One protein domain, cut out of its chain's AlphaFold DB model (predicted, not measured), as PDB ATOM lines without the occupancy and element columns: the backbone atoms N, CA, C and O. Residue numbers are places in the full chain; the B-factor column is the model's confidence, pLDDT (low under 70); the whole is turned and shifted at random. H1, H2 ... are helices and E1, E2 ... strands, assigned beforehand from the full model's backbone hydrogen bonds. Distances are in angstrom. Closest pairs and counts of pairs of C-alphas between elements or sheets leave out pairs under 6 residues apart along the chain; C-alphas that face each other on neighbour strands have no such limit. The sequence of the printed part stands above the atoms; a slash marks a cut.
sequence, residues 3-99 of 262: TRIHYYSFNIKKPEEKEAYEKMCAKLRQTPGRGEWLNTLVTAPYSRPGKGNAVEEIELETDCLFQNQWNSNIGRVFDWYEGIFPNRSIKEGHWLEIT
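What this domain is: This is residues 3 to 99 of the 262 residues of an uncharacterized protein of Candidatus Parcubacteria bacterium (UniProt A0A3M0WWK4). A twisted sheet of five strands has one helix, H1, running over one face, while the long loop of residues 42 to 54 crosses the other face from edge strand E2 to edge strand E3. A second long loop, residues 60 to 79, makes one end of the domain, beyond the end of E3 and the beginning of E4. The printed part has 97 residues, with one named helix and five named strands in the chain order E1, H1, E2, E3, E4, E5; the sheet is mixed, in the order E2, E4, E5, E1, E3. The class is mixed, helices and strands, with 45 residues, under half, in named elements. The whole is compact, with a radius of gyration of the C-alphas of 13.4 A and spans of 42 by 32 by 21 A.

How they stand to each other: Within the sheet, E5, residues 90 to 96, and E1, residues 3 to 11, are antiparallel at 169 degrees, with N 10 and O 91 2.8 A apart, within hydrogen-bond range. E4, residues 80 to 84, is antiparallel to E5 and forms a hairpin with it; N 81 and O 94 are 2.9 A apart. E2, residues 38 to 41, is an edge strand parallel to E4 at 20 degrees, with N 84 and O 40 2.7 A apart. The other edge strand, E3, residues 55 to 59, is antiparallel to E1 at 145 degrees, with N 5 and O 56 2.9 A apart. The sheet is only just strongly twisted, with C-alphas up to 4.5 A off its best plane. H1, residues 15 to 29, is on the sheet at a height of 9.7 A, making two layers, a helix on one face of a sheet. It lies over E1 and only just over E5, on which 3 of its C-alphas fall; it runs only just slantwise to the strands, at 30.5 degrees to E1 on the local plane. The closest C-alphas of E1 and H1 are those of Phe 10 and Glu 17, 5.6 A apart. E1, H1 and E2 form a split strand-helix-strand unit, two strands running the same way with E4 and E5 between them, and its crossover is right-handed. In H1 every O i to N i+4 pair is within hydrogen-bond range.

Where its parts are: E1 begins at C-alpha 3, (52.913, -14.241, -41.358), and is 26.9 A long. H1 begins at C-alpha 15, (23.026, -16.450, -49.875), and is 21.2 A long. E5 is 19.9 A long and ends at C-alpha 96, (46.078, -11.866, -40.233). E3, E4 and E2 measure 13.4 A, 13.2 A and 10.3 A.

The domain as a whole: The C-alphas farthest apart, those of Pro 15 and Asp 63, are 42.9 A apart. The printed part has no cut. The links E2 to E3 and E3 to E4 are long; in the latter, residues 69 to 70 pair antiparallel with 77 to 78. Residues 44 to 51 have pLDDT under 70; the mean of the printed part is 90.1.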
ATOM      1  N   THR A   3      54.280 -13.692 -41.414       96.38
ATOM      2  CA  THR A   3      52.913 -14.241 -41.358       96.38
ATOM      3  C   THR A   3      52.184 -14.044 -42.693       96.38
ATOM      4  O   THR A   3      52.731 -13.454 -43.626       96.38
ATOM      5  N   ARG A   4      50.940 -14.521 -42.793       96.50
ATOM      6  CA  ARG A   4      50.062 -14.328 -43.950       96.50
ATOM      7  C   ARG A   4      48.924 -13.365 -43.637       96.50
ATOM      8  O   ARG A   4      48.273 -13.449 -42.593       96.50
ATOM      9  N   ILE A   5      48.664 -12.469 -44.582       95.12
ATOM     10  CA  ILE A   5      47.467 -11.632 -44.625       95.12
ATOM     11  C   ILE A   5      46.513 -12.192 -45.678       95.12
ATOM     12  O   ILE A   5      46.903 -12.473 -46.811       95.12
ATOM     13  N   HIS A   6      45.257 -12.361 -45.290       95.06
ATOM     14  CA  HIS A   6      44.191 -12.854 -46.148       95.06
ATOM     15  C   HIS A   6      43.217 -11.718 -46.414       95.06
ATOM     16  O   HIS A   6      42.579 -11.215 -45.488       95.06
ATOM     17  N   TYR A   7      43.099 -11.322 -47.672       94.06
ATOM     18  CA  TYR A   7      42.104 -10.361 -48.116       94.06
ATOM     19  C   TYR A   7      40.802 -11.096 -48.442       94.06
ATOM     20  O   TYR A   7      40.817 -12.265 -48.832       94.06
ATOM     21  N   TYR A   8      39.668 -10.431 -48.241       93.00
ATOM     22  CA  TYR A   8      38.361 -10.998 -48.551       93.00
ATOM     23  C   TYR A   8      37.414  -9.949 -49.121       93.00
ATOM     24  O   TYR A   8      37.497  -8.771 -48.769       93.00
ATOM     25  N   SER A   9      36.486 -10.401 -49.962       92.50
ATOM     26  CA  SER A   9      35.352  -9.618 -50.454       92.50
ATOM     27  C   SER A   9      34.138 -10.525 -50.650       92.50
ATOM     28  O   SER A   9      34.191 -11.464 -51.444       92.50
ATOM     29  N   PHE A  10      33.032 -10.210 -49.977       92.94
ATOM     30  CA  PHE A  10      31.753 -10.913 -50.086       92.94
ATOM     31  C   PHE A  10      30.623  -9.945 -50.438       92.94
ATOM     32  O   PHE A  10      30.473  -8.883 -49.832       92.94
ATOM     33  N   ASN A  11      29.768 -10.344 -51.371       93.69
ATOM     34  CA  ASN A  11      28.484  -9.727 -51.653       93.69
ATOM     35  C   ASN A  11      27.376 -10.458 -50.887       93.69
ATOM     36  O   ASN A  11      26.809 -11.447 -51.353       93.69
ATOM     37  N   ILE A  12      27.001  -9.915 -49.731       94.44
ATOM     38  CA  ILE A  12      26.039 -10.534 -48.806       94.44
ATOM     39  C   ILE A  12      24.581 -10.524 -49.305       94.44
ATOM     40  O   ILE A  12      23.696 -10.993 -48.592       94.44
ATOM     41  N   LYS A  13      24.299 -10.018 -50.521       95.25
ATOM     42  CA  LYS A  13      23.010 -10.272 -51.201       95.25
ATOM     43  C   LYS A  13      22.900 -11.704 -51.713       95.25
ATOM     44  O   LYS A  13      21.787 -12.197 -51.869       95.25
ATOM     45  N   LYS A  14      24.028 -12.354 -52.007       96.00
ATOM     46  CA  LYS A  14      24.056 -13.749 -52.442       96.00
ATOM     47  C   LYS A  14      24.068 -14.652 -51.202       96.00
ATOM     48  O   LYS A  14      24.969 -14.493 -50.376       96.00
ATOM     49  N   PRO A  15      23.114 -15.592 -51.059       96.44
ATOM     50  CA  PRO A  15      23.026 -16.450 -49.875       96.44
ATOM     51  C   PRO A  15      24.315 -17.226 -49.575       96.44
ATOM     52  O   PRO A  15      24.755 -17.248 -48.432       96.44
ATOM     53  N   GLU A  16      24.962 -17.776 -50.603       96.56
ATOM     54  CA  GLU A  16      26.204 -18.551 -50.463       96.56
ATOM     55  C   GLU A  16      27.373 -17.700 -49.940       96.56
ATOM     56  O   GLU A  16      28.095 -18.106 -49.031       96.56
ATOM     57  N   GLU A  17      27.540 -16.482 -50.468       96.00
ATOM     58  CA  GLU A  17      28.596 -15.565 -50.020       96.00
ATOM     59  C   GLU A  17      28.318 -15.031 -48.607       96.00
ATOM     60  O   GLU A  17      29.250 -14.838 -47.824       96.00
ATOM     61  N   LYS A  18      27.042 -14.842 -48.247       96.44
ATOM     62  CA  LYS A  18      26.639 -14.487 -46.882       96.44
ATOM     63  C   LYS A  18      26.991 -15.599 -45.889       96.44
ATOM     64  O   LYS A  18      27.588 -15.310 -44.856       96.44
ATOM     65  N   GLU A  19      26.673 -16.852 -46.211       97.38
ATOM     66  CA  GLU A  19      27.002 -18.000 -45.359       97.38
ATOM     67  C   GLU A  19      28.524 -18.170 -45.210       97.38
ATOM     68  O   GLU A  19      29.028 -18.394 -44.107       97.38
ATOM     69  N   ALA A  20      29.280 -18.012 -46.302       95.69
ATOM     70  CA  ALA A  20      30.742 -18.066 -46.275       95.69
ATOM     71  C   ALA A  20      31.348 -16.964 -45.387       95.69
ATOM     72  O   ALA A  20      32.245 -17.238 -44.584       95.69
ATOM     73  N   TYR A  21      30.826 -15.738 -45.482       95.62
ATOM     74  CA  TYR A  21      31.224 -14.622 -44.626       95.62
ATOM     75  C   TYR A  21      30.919 -14.899 -43.146       95.62
ATOM     76  O   TYR A  21      31.790 -14.728 -42.293       95.62
ATOM     77  N   GLU A  22      29.723 -15.396 -42.824       96.88
ATOM     78  CA  GLU A  22      29.335 -15.729 -41.448       96.88
ATOM     79  C   GLU A  22      30.224 -16.832 -40.849       96.88
ATOM     80  O   GLU A  22      30.689 -16.698 -39.711       96.88
ATOM     81  N   LYS A  23      30.547 -17.873 -41.632       96.94
ATOM     82  CA  LYS A  23      31.505 -18.924 -41.244       96.94
ATOM     83  C   LYS A  23      32.901 -18.357 -40.990       96.94
ATOM     84  O   LYS A  23      33.532 -18.713 -39.992       96.94
ATOM     85  N   MET A  24      33.377 -17.458 -41.854       95.81
ATOM     86  CA  MET A  24      34.658 -16.778 -41.659       95.81
ATOM     87  C   MET A  24      34.647 -15.970 -40.355       95.81
ATOM     88  O   MET A  24      35.532 -16.158 -39.523       95.81
ATOM     89  N   CYS A  25      33.633 -15.133 -40.122       96.12
ATOM     90  CA  CYS A  25      33.509 -14.360 -38.885       96.12
ATOM     91  C   CYS A  25      33.494 -15.250 -37.638       96.12
ATOM     92  O   CYS A  25      34.145 -14.918 -36.646       96.12
ATOM     93  N   ALA A  26      32.770 -16.374 -37.671       96.19
ATOM     94  CA  ALA A  26      32.729 -17.325 -36.563       96.19
ATOM     95  C   ALA A  26      34.120 -17.907 -36.266       96.19
ATOM     96  O   ALA A  26      34.562 -17.874 -35.117       96.19
ATOM     97  N   LYS A  27      34.848 -18.340 -37.305       95.50
ATOM     98  CA  LYS A  27      36.231 -18.827 -37.183       95.50
ATOM     99  C   LYS A  27      37.165 -17.761 -36.600       95.50
ATOM    100  O   LYS A  27      37.943 -18.047 -35.692       95.50
ATOM    101  N   LEU A  28      37.093 -16.528 -37.106       95.50
ATOM    102  CA  LEU A  28      37.971 -15.440 -36.673       95.50
ATOM    103  C   LEU A  28      37.737 -15.051 -35.212       95.50
ATOM    104  O   LEU A  28      38.707 -14.877 -34.478       95.50
ATOM    105  N   ARG A  29      36.476 -14.988 -34.765       94.25
ATOM    106  CA  ARG A  29      36.125 -14.696 -33.361       94.25
ATOM    107  C   ARG A  29      36.604 -15.762 -32.380       94.25
ATOM    108  O   ARG A  29      36.851 -15.446 -31.225       94.25
ATOM    109  N   GLN A  30      36.716 -17.010 -32.830       93.81
ATOM    110  CA  GLN A  30      37.205 -18.124 -32.016       93.81
ATOM    111  C   GLN A  30      38.732 -18.275 -32.059       93.81
ATOM    112  O   GLN A  30      39.272 -19.113 -31.345       93.81
ATOM    113  N   THR A  31      39.439 -17.492 -32.885       93.69
ATOM    114  CA  THR A  31      40.901 -17.580 -33.000       93.69
ATOM    115  C   THR A  31      41.562 -17.007 -31.737       93.69
ATOM    116  O   THR A  31      41.408 -15.810 -31.477       93.69
ATOM    117  N   PRO A  32      42.325 -17.804 -30.964       92.62
ATOM    118  CA  PRO A  32      43.000 -17.319 -29.765       92.62
ATOM    119  C   PRO A  32      43.977 -16.176 -30.060       92.62
ATOM    120  O   PRO A  32      44.658 -16.168 -31.082       92.62
ATOM    121  N   GLY A  33      44.035 -15.197 -29.154       90.88
ATOM    122  CA  GLY A  33      44.982 -14.077 -29.210       90.88
ATOM    123  C   GLY A  33      44.783 -13.085 -30.363       90.88
ATOM    124  O   GLY A  33      45.577 -12.149 -30.497       90.88
ATOM    125  N   ARG A  34      43.719 -13.244 -31.159       94.38
ATOM    126  CA  ARG A  34      43.259 -12.214 -32.091       94.38
ATOM    127  C   ARG A  34      42.716 -11.026 -31.298       94.38
ATOM    128  O   ARG A  34      41.864 -11.196 -30.428       94.38
ATOM    129  N   GLY A  35      43.213  -9.834 -31.602       88.88
ATOM    130  CA  GLY A  35      42.710  -8.593 -31.034       88.88
ATOM    131  C   GLY A  35      41.336  -8.204 -31.578       88.88
ATOM    132  O   GLY A  35      40.704  -8.921 -32.356       88.88
ATOM    133  N   GLU A  36      40.866  -7.038 -31.148       88.62
ATOM    134  CA  GLU A  36      39.538  -6.548 -31.506       88.62
ATOM    135  C   GLU A  36      39.382  -6.294 -33.007       88.62
ATOM    136  O   GLU A  36      40.292  -5.813 -33.688       88.62
ATOM    137  N   TRP A  37      38.182  -6.595 -33.500       92.00
ATOM    138  CA  TRP A  37      37.791  -6.362 -34.880       92.00
ATOM    139  C   TRP A  37      37.654  -4.865 -35.154       92.00
ATOM    140  O   TRP A  37      36.799  -4.194 -34.573       92.00
ATOM    141  N   LEU A  38      38.469  -4.350 -36.074       92.19
ATOM    142  CA  LEU A  38      38.373  -2.971 -36.518       92.19
ATOM    143  C   LEU A  38      37.388  -2.834 -37.688       92.19
ATOM    144  O   LEU A  38      37.632  -3.344 -38.782       92.19
ATOM    145  N   ASN A  39      36.338  -2.044 -37.472       90.38
ATOM    146  CA  ASN A  39      35.373  -1.642 -38.493       90.38
ATOM    147  C   ASN A  39      35.502  -0.142 -38.769       90.38
ATOM    148  O   ASN A  39      35.386   0.658 -37.841       90.38
ATOM    149  N   THR A  40      35.714   0.257 -40.026       87.88
ATOM    150  CA  THR A  40      35.876   1.685 -40.375       87.88
ATOM    151  C   THR A  40      35.086   2.074 -41.610       87.88
ATOM    152  O   THR A  40      34.959   1.283 -42.539       87.88
ATOM    153  N   LEU A  41      34.569   3.304 -41.647       86.88
ATOM    154  CA  LEU A  41      33.965   3.855 -42.859       86.88
ATOM    155  C   LEU A  41      35.030   4.020 -43.943       86.88
ATOM    156  O   LEU A  41      36.041   4.696 -43.747       86.88
ATOM    157  N   VAL A  42      34.768   3.430 -45.104       80.94
ATOM    158  CA  VAL A  42      35.649   3.549 -46.262       80.94
ATOM    159  C   VAL A  42      35.547   4.971 -46.806       80.94
ATOM    160  O   VAL A  42      34.515   5.372 -47.342       80.94
ATOM    161  N   THR A  43      36.631   5.732 -46.673       74.00
ATOM    162  CA  THR A  43      36.782   7.071 -47.248       74.00
ATOM    163  C   THR A  43      37.946   7.054 -48.231       74.00
ATOM    164  O   THR A  43      39.097   6.824 -47.863       74.00
ATOM    165  N   ALA A  44      37.652   7.255 -49.515       64.38
ATOM    166  CA  ALA A  44      38.697   7.445 -50.512       64.38
ATOM    167  C   ALA A  44      39.407   8.793 -50.257       64.38
ATOM    168  O   ALA A  44      38.725   9.759 -49.907       64.38
ATOM    169  N   PRO A  45      40.739   8.895 -50.424       59.53
ATOM    170  CA  PRO A  45      41.673   7.878 -50.926       59.53
ATOM    171  C   PRO A  45      42.313   6.992 -49.835       59.53
ATOM    172  O   PRO A  45      43.162   6.165 -50.147       59.53
ATOM    173  N   TYR A  46      41.949   7.165 -48.564       59.84
ATOM    174  CA  TYR A  46      42.650   6.569 -47.416       59.84
ATOM    175  C   TYR A  46      42.323   5.091 -47.163       59.84
ATOM    176  O   TYR A  46      42.949   4.441 -46.325       59.84
ATOM    177  N   SER A  47      41.351   4.539 -47.883       61.38
ATOM    178  CA  SER A  47      41.023   3.119 -47.835       61.38
ATOM    179  C   SER A  47      42.050   2.282 -48.594       61.38
ATOM    180  O   SER A  47      42.278   2.517 -49.782       61.38
ATOM    181  N   ARG A  48      42.612   1.255 -47.942       63.03
ATOM    182  CA  ARG A  48      43.421   0.244 -48.639       63.03
ATOM    183  C   ARG A  48      42.557  -0.400 -49.735       63.03
ATOM    184  O   ARG A  48      41.478  -0.891 -49.400       63.03
ATOM    185  N   PRO A  49      42.989  -0.392 -51.008       60.22
ATOM    186  CA  PRO A  49      42.225  -1.013 -52.078       60.22
ATOM    187  C   PRO A  49      42.110  -2.517 -51.821       60.22
ATOM    188  O   PRO A  49      43.091  -3.161 -51.435       60.22
ATOM    189  N   GLY A  50      40.925  -3.079 -52.042       62.34
ATOM    190  CA  GLY A  50      40.724  -4.520 -52.000       62.34
ATOM    191  C   GLY A  50      41.639  -5.231 -52.978       62.34
ATOM    192  O   GLY A  50      41.584  -4.982 -54.180       62.34
ATOM    193  N   LYS A  51      42.452  -6.162 -52.477       67.44
ATOM    194  CA  LYS A  51      43.241  -7.079 -53.316       67.44
ATOM    195  C   LYS A  51      42.444  -8.337 -53.716       67.44
ATOM    196  O   LYS A  51      43.033  -9.354 -54.066       67.44
ATOM    197  N   GLY A  52      41.107  -8.300 -53.657       70.19
ATOM    198  CA  GLY A  52      40.257  -9.484 -53.845       70.19
ATOM    199  C   GLY A  52      40.479 -10.539 -52.753       70.19
ATOM    200  O   GLY A  52      40.918 -10.208 -51.659       70.19
ATOM    201  N   ASN A  53      40.206 -11.816 -53.041       81.50
ATOM    202  CA  ASN A  53      40.435 -12.936 -52.108       81.50
ATOM    203  C   ASN A  53      41.908 -13.410 -52.093       81.50
ATOM    204  O   ASN A  53      42.188 -14.609 -52.060       81.50
ATOM    205  N   ALA A  54      42.856 -12.476 -52.204       89.31
ATOM    206  CA  ALA A  54      44.282 -12.775 -52.265       89.31
ATOM    207  C   ALA A  54      44.862 -13.142 -50.891       89.31
ATOM    208  O   ALA A  54      44.351 -12.742 -49.843       89.31
ATOM    209  N   VAL A  55      45.984 -13.860 -50.912       93.19
ATOM    210  CA  VAL A  55      46.809 -14.144 -49.735       93.19
ATOM    211  C   VAL A  55      48.223 -13.666 -50.025       93.19
ATOM    212  O   VAL A  55      48.754 -13.925 -51.102       93.19
ATOM    213  N   GLU A  56      48.821 -12.958 -49.077       93.50
ATOM    214  CA  GLU A  56      50.149 -12.361 -49.211       93.50
ATOM    215  C   GLU A  56      50.980 -12.701 -47.968       93.50
ATOM    216  O   GLU A  56      50.468 -12.682 -46.847       93.50
ATOM    217  N   GLU A  57      52.254 -13.049 -48.159       96.19
ATOM    218  CA  GLU A  57      53.213 -13.155 -47.056       96.19
ATOM    219  C   GLU A  57      53.709 -11.752 -46.709       96.19
ATOM    220  O   GLU A  57      54.087 -10.980 -47.591       96.19
ATOM    221  N   ILE A  58      53.705 -11.423 -45.422       95.69
ATOM    222  CA  ILE A  58      54.172 -10.137 -44.910       95.69
ATOM    223  C   ILE A  58      55.143 -10.349 -43.758       95.69
ATOM    224  O   ILE A  58      55.147 -11.393 -43.098       95.69
ATOM    225  N   GLU A  59      55.934  -9.320 -43.480       96.56
ATOM    226  CA  GLU A  59      56.859  -9.307 -42.357       96.56
ATOM    227  C   GLU A  59      56.439  -8.263 -41.325       96.56
ATOM    228  O   GLU A  59      56.368  -7.073 -41.619       96.56
ATOM    229  N   LEU A  60      56.143  -8.735 -40.116       96.25
ATOM    230  CA  LEU A  60      55.758  -7.958 -38.947       96.25
ATOM    231  C   LEU A  60      56.982  -7.492 -38.157       96.25
ATOM    232  O   LEU A  60      57.896  -8.280 -37.879       96.25
ATOM    233  N   GLU A  61      56.931  -6.236 -37.730       95.06
ATOM    234  CA  GLU A  61      57.859  -5.626 -36.780       95.06
ATOM    235  C   GLU A  61      57.418  -5.925 -35.343       95.06
ATOM    236  O   GLU A  61      56.229  -5.871 -35.014       95.06
ATOM    237  N   THR A  62      58.379  -6.218 -34.468       92.81
ATOM    238  CA  THR A  62      58.117  -6.618 -33.074       92.81
ATOM    239  C   THR A  62      58.489  -5.553 -32.046       92.81
ATOM    240  O   THR A  62      58.178  -5.719 -30.870       92.81
ATOM    241  N   ASP A  63      59.101  -4.448 -32.473       89.44
ATOM    242  CA  ASP A  63      59.582  -3.396 -31.567       89.44
ATOM    243  C   ASP A  63      58.437  -2.541 -31.009       89.44
ATOM    244  O   ASP A  63      58.482  -2.074 -29.873       89.44
ATOM    245  N   CYS A  64      57.382  -2.349 -31.806       90.81
ATOM    246  CA  CYS A  64      56.198  -1.575 -31.446       90.81
ATOM    247  C   CYS A  64      54.950  -2.456 -31.513       90.81
ATOM    248  O   CYS A  64      54.322  -2.610 -32.562       90.81
ATOM    249  N   LEU A  65      54.577  -3.020 -30.369       93.75
ATOM    250  CA  LEU A  65      53.449  -3.935 -30.258       93.75
ATOM    251  C   LEU A  65      52.144  -3.223 -29.912       93.75
ATOM    252  O   LEU A  65      52.073  -2.343 -29.049       93.75
ATOM    253  N   PHE A  66      51.075  -3.707 -30.529       93.94
ATOM    254  CA  PHE A  66      49.711  -3.337 -30.201       93.94
ATOM    255  C   PHE A  66      48.873  -4.595 -30.020       93.94
ATOM    256  O   PHE A  66      49.232  -5.688 -30.459       93.94
ATOM    257  N   GLN A  67      47.730  -4.420 -29.376       93.62
ATOM    258  CA  GLN A  67      46.848  -5.522 -29.037       93.62
ATOM    259  C   GLN A  67      46.106  -6.106 -30.243       93.62
ATOM    260  O   GLN A  67      45.819  -7.297 -30.259       93.62
ATOM    261  N   ASN A  68      45.778  -5.274 -31.231       93.94
ATOM    262  CA  ASN A  68      44.923  -5.630 -32.367       93.94
ATOM    263  C   ASN A  68      45.522  -5.262 -33.730       93.94
ATOM    264  O   ASN A  68      44.840  -5.345 -34.751       93.94
ATOM    265  N   GLN A  69      46.773  -4.813 -33.750       94.56
ATOM    266  CA  GLN A  69      47.463  -4.393 -34.961       94.56
ATOM    267  C   GLN A  69      48.965  -4.655 -34.845       94.56
ATOM    268  O   GLN A  69      49.491  -4.882 -33.752       94.56
ATOM    269  N   TRP A  70      49.634  -4.579 -35.986       95.69
ATOM    270  CA  TRP A  70      51.074  -4.720 -36.141       95.69
ATOM    271  C   TRP A  70      51.579  -3.680 -37.132       95.69
ATOM    272  O   TRP A  70      50.869  -3.303 -38.070       95.69
ATOM    273  N   ASN A  71      52.815  -3.232 -36.942       95.75
ATOM    274  CA  ASN A  71      53.553  -2.612 -38.033       95.75
ATOM    275  C   ASN A  71      54.151  -3.724 -38.905       95.75
ATOM    276  O   ASN A  71      54.491  -4.800 -38.406       95.75
ATOM    277  N   SER A  72      54.234  -3.486 -40.209       94.50
ATOM    278  CA  SER A  72      54.812  -4.425 -41.165       94.50
ATOM    279  C   SER A  72      55.474  -3.694 -42.327       94.50
ATOM    280  O   SER A  72      55.300  -2.485 -42.504       94.50
ATOM    281  N   ASN A  73      56.160  -4.452 -43.180       93.44
ATOM    282  CA  ASN A  73      56.747  -3.962 -44.430       93.44
ATOM    283  C   ASN A  73      55.732  -3.324 -45.406       93.44
ATOM    284  O   ASN A  73      56.128  -2.603 -46.318       93.44
ATOM    285  N   ILE A  74      54.427  -3.558 -45.217       89.75
ATOM    286  CA  ILE A  74      53.334  -2.939 -45.990       89.75
ATOM    287  C   ILE A  74      52.537  -1.914 -45.159       89.75
ATOM    288  O   ILE A  74      51.348  -1.655 -45.401       89.75
ATOM    289  N   GLY A  75      53.172  -1.358 -44.131       90.44
ATOM    290  CA  GLY A  75      52.583  -0.421 -43.182       90.44
ATOM    291  C   GLY A  75      51.761  -1.105 -42.089       90.44
ATOM    292  O   GLY A  75      51.886  -2.291 -41.818       90.44
ATOM    293  N   ARG A  76      50.881  -0.351 -41.430       91.81
ATOM    294  CA  ARG A  76      50.111  -0.865 -40.289       91.81
ATOM    295  C   ARG A  76      48.972  -1.789 -40.716       91.81
ATOM    296  O   ARG A  76      48.085  -1.358 -41.455       91.81
ATOM    297  N   VAL A  77      48.969  -3.017 -40.212       93.00
ATOM    298  CA  VAL A  77      47.960  -4.048 -40.492       93.00
ATOM    299  C   VAL A  77      47.217  -4.420 -39.215       93.00
ATOM    300  O   VAL A  77      47.817  -4.502 -38.146       93.00
ATOM    301  N   PHE A  78      45.907  -4.624 -39.312       94.75
ATOM    302  CA  PHE A  78      45.088  -5.032 -38.172       94.75
ATOM    303  C   PHE A  78      44.928  -6.542 -38.176       94.75
ATOM    304  O   PHE A  78      44.884  -7.170 -39.233       94.75
ATOM    305  N   ASP A  79      44.781  -7.121 -36.991       96.00
ATOM    306  CA  ASP A  79      44.496  -8.542 -36.851       96.00
ATOM    307  C   ASP A  79      43.247  -8.923 -37.652       96.00
ATOM    308  O   ASP A  79      43.232  -9.944 -38.335       96.00
ATOM    309  N   TRP A  80      42.209  -8.090 -37.593       95.94
ATOM    310  CA  TRP A  80      41.038  -8.182 -38.454       95.94
ATOM    311  C   TRP A  80      40.487  -6.787 -38.737       95.94
ATOM    312  O   TRP A  80      40.156  -6.031 -37.824       95.94
ATOM    313  N   TYR A  81      40.380  -6.475 -40.022       93.94
ATOM    314  CA  TYR A  81      39.852  -5.229 -40.548       93.94
ATOM    315  C   TYR A  81      38.674  -5.500 -41.485       93.94
ATOM    316  O   TYR A  81      38.731  -6.407 -42.322       93.94
ATOM    317  N   GLU A  82      37.635  -4.676 -41.381       92.94
ATOM    318  CA  GLU A  82      36.550  -4.577 -42.357       92.94
ATOM    319  C   GLU A  82      36.260  -3.110 -42.711       92.94
ATOM    320  O   GLU A  82      36.106  -2.239 -41.846       92.94
ATOM    321  N   GLY A  83      36.147  -2.850 -44.012       90.69
ATOM    322  CA  GLY A  83      35.614  -1.606 -44.542       90.69
ATOM    323  C   GLY A  83      34.084  -1.605 -44.515       90.69
ATOM    324  O   GLY A  83      33.428  -2.497 -45.053       90.69
ATOM    325  N   ILE A  84      33.500  -0.565 -43.930       88.88
ATOM    326  CA  ILE A  84      32.070  -0.277 -43.984       88.88
ATOM    327  C   ILE A  84      31.803   0.540 -45.249       88.88
ATOM    328  O   ILE A  84      32.271   1.673 -45.378       88.88
ATOM    329  N   PHE A  85      30.998  -0.022 -46.148       87.06
ATOM    330  CA  PHE A  85      30.525   0.630 -47.367       87.06
ATOM    331  C   PHE A  85      29.040   0.987 -47.222       87.06
ATOM    332  O   PHE A  85      28.184   0.111 -47.384       87.06
ATOM    333  N   PRO A  86      28.695   2.253 -46.924       84.19
ATOM    334  CA  PRO A  86      27.304   2.667 -46.799       84.19
ATOM    335  C   PRO A  86      26.499   2.335 -48.060       84.19
ATOM    336  O   PRO A  86      26.980   2.512 -49.181       84.19
ATOM    337  N   ASN A  87      25.267   1.855 -47.875       83.69
ATOM    338  CA  ASN A  87      24.333   1.497 -48.952       83.69
ATOM    339  C   ASN A  87      24.833   0.409 -49.920       83.69
ATOM    340  O   ASN A  87      24.258   0.217 -50.993       83.69
ATOM    341  N   ARG A  88      25.883  -0.330 -49.551       84.69
ATOM    342  CA  ARG A  88      26.363  -1.488 -50.305       84.69
ATOM    343  C   ARG A  88      26.241  -2.740 -49.455       84.69
ATOM    344  O   ARG A  88      26.471  -2.733 -48.253       84.69
ATOM    345  N   SER A  89      25.914  -3.844 -50.108       91.06
ATOM    346  CA  SER A  89      25.899  -5.174 -49.493       91.06
ATOM    347  C   SER A  89      27.242  -5.871 -49.688       91.06
ATOM    348  O   SER A  89      27.285  -7.047 -50.029       91.06
ATOM    349  N   ILE A  90      28.330  -5.120 -49.545       90.31
ATOM    350  CA  ILE A  90      29.693  -5.610 -49.740       90.31
ATOM    351  C   ILE A  90      30.386  -5.609 -48.382       90.31
ATOM    352  O   ILE A  90      30.314  -4.621 -47.650       90.31
ATOM    353  N   LYS A  91      31.029  -6.731 -48.063       91.69
ATOM    354  CA  LYS A  91      31.897  -6.928 -46.906       91.69
ATOM    355  C   LYS A  91      33.296  -7.208 -47.411       91.69
ATOM    356  O   LYS A  91      33.515  -8.234 -48.045       91.69
ATOM    357  N   GLU A  92      34.217  -6.288 -47.170       91.69
ATOM    358  CA  GLU A  92      35.569  -6.361 -47.713       91.69
ATOM    359  C   GLU A  92      36.584  -5.919 -46.664       91.69
ATOM    360  O   GLU A  92      36.351  -4.974 -45.904       91.69
ATOM    361  N   GLY A  93      37.722  -6.602 -46.624       92.69
ATOM    362  CA  GLY A  93      38.788  -6.276 -45.698       92.69
ATOM    363  C   GLY A  93      39.914  -7.294 -45.725       92.69
ATOM    364  O   GLY A  93      40.200  -7.903 -46.756       92.69
ATOM    365  N   HIS A  94      40.571  -7.457 -44.579       94.00
ATOM    366  CA  HIS A  94      41.613  -8.460 -44.405       94.00
ATOM    367  C   HIS A  94      41.644  -9.013 -42.984       94.00
ATOM    368  O   HIS A  94      41.116  -8.405 -42.050       94.00
ATOM    369  N   TRP A  95      42.304 -10.149 -42.809       95.50
ATOM    370  CA  TRP A  95      42.669 -10.680 -41.504       95.50
ATOM    371  C   TRP A  95      44.068 -11.293 -41.546       95.50
ATOM    372  O   TRP A  95      44.513 -11.792 -42.580       95.50
ATOM    373  N   LEU A  96      44.768 -11.241 -40.414       95.69
ATOM    374  CA  LEU A  96      46.078 -11.866 -40.233       95.69
ATOM    375  C   LEU A  96      45.935 -13.283 -39.692       95.69
ATOM    376  O   LEU A  96      45.106 -13.539 -38.807       95.69
ATOM    377  N   GLU A  97      46.759 -14.198 -40.187       96.12
ATOM    378  CA  GLU A  97      46.982 -15.480 -39.531       96.12
ATOM    379  C   GLU A  97      47.740 -15.233 -38.221       96.12
ATOM    380  O   GLU A  97      48.863 -14.732 -38.216       96.12
ATOM    381  N   ILE A  98      47.081 -15.510 -37.095       96.19
ATOM    382  CA  ILE A  98      47.660 -15.306 -35.767       96.19
ATOM    383  C   ILE A  98      48.427 -16.571 -35.397       96.19
ATOM    384  O   ILE A  98      47.824 -17.637 -35.287       96.19
ATOM    385  N   THR A  99      49.742 -16.450 -35.231       95.81
ATOM    386  CA  THR A  99      50.630 -17.560 -34.861       95.81
ATOM    387  C   THR A  99      50.837 -17.630 -33.348       95.81
ATOM    388  O   THR A  99      50.668 -16.636 -32.640       95.81
TER     389      THR A  99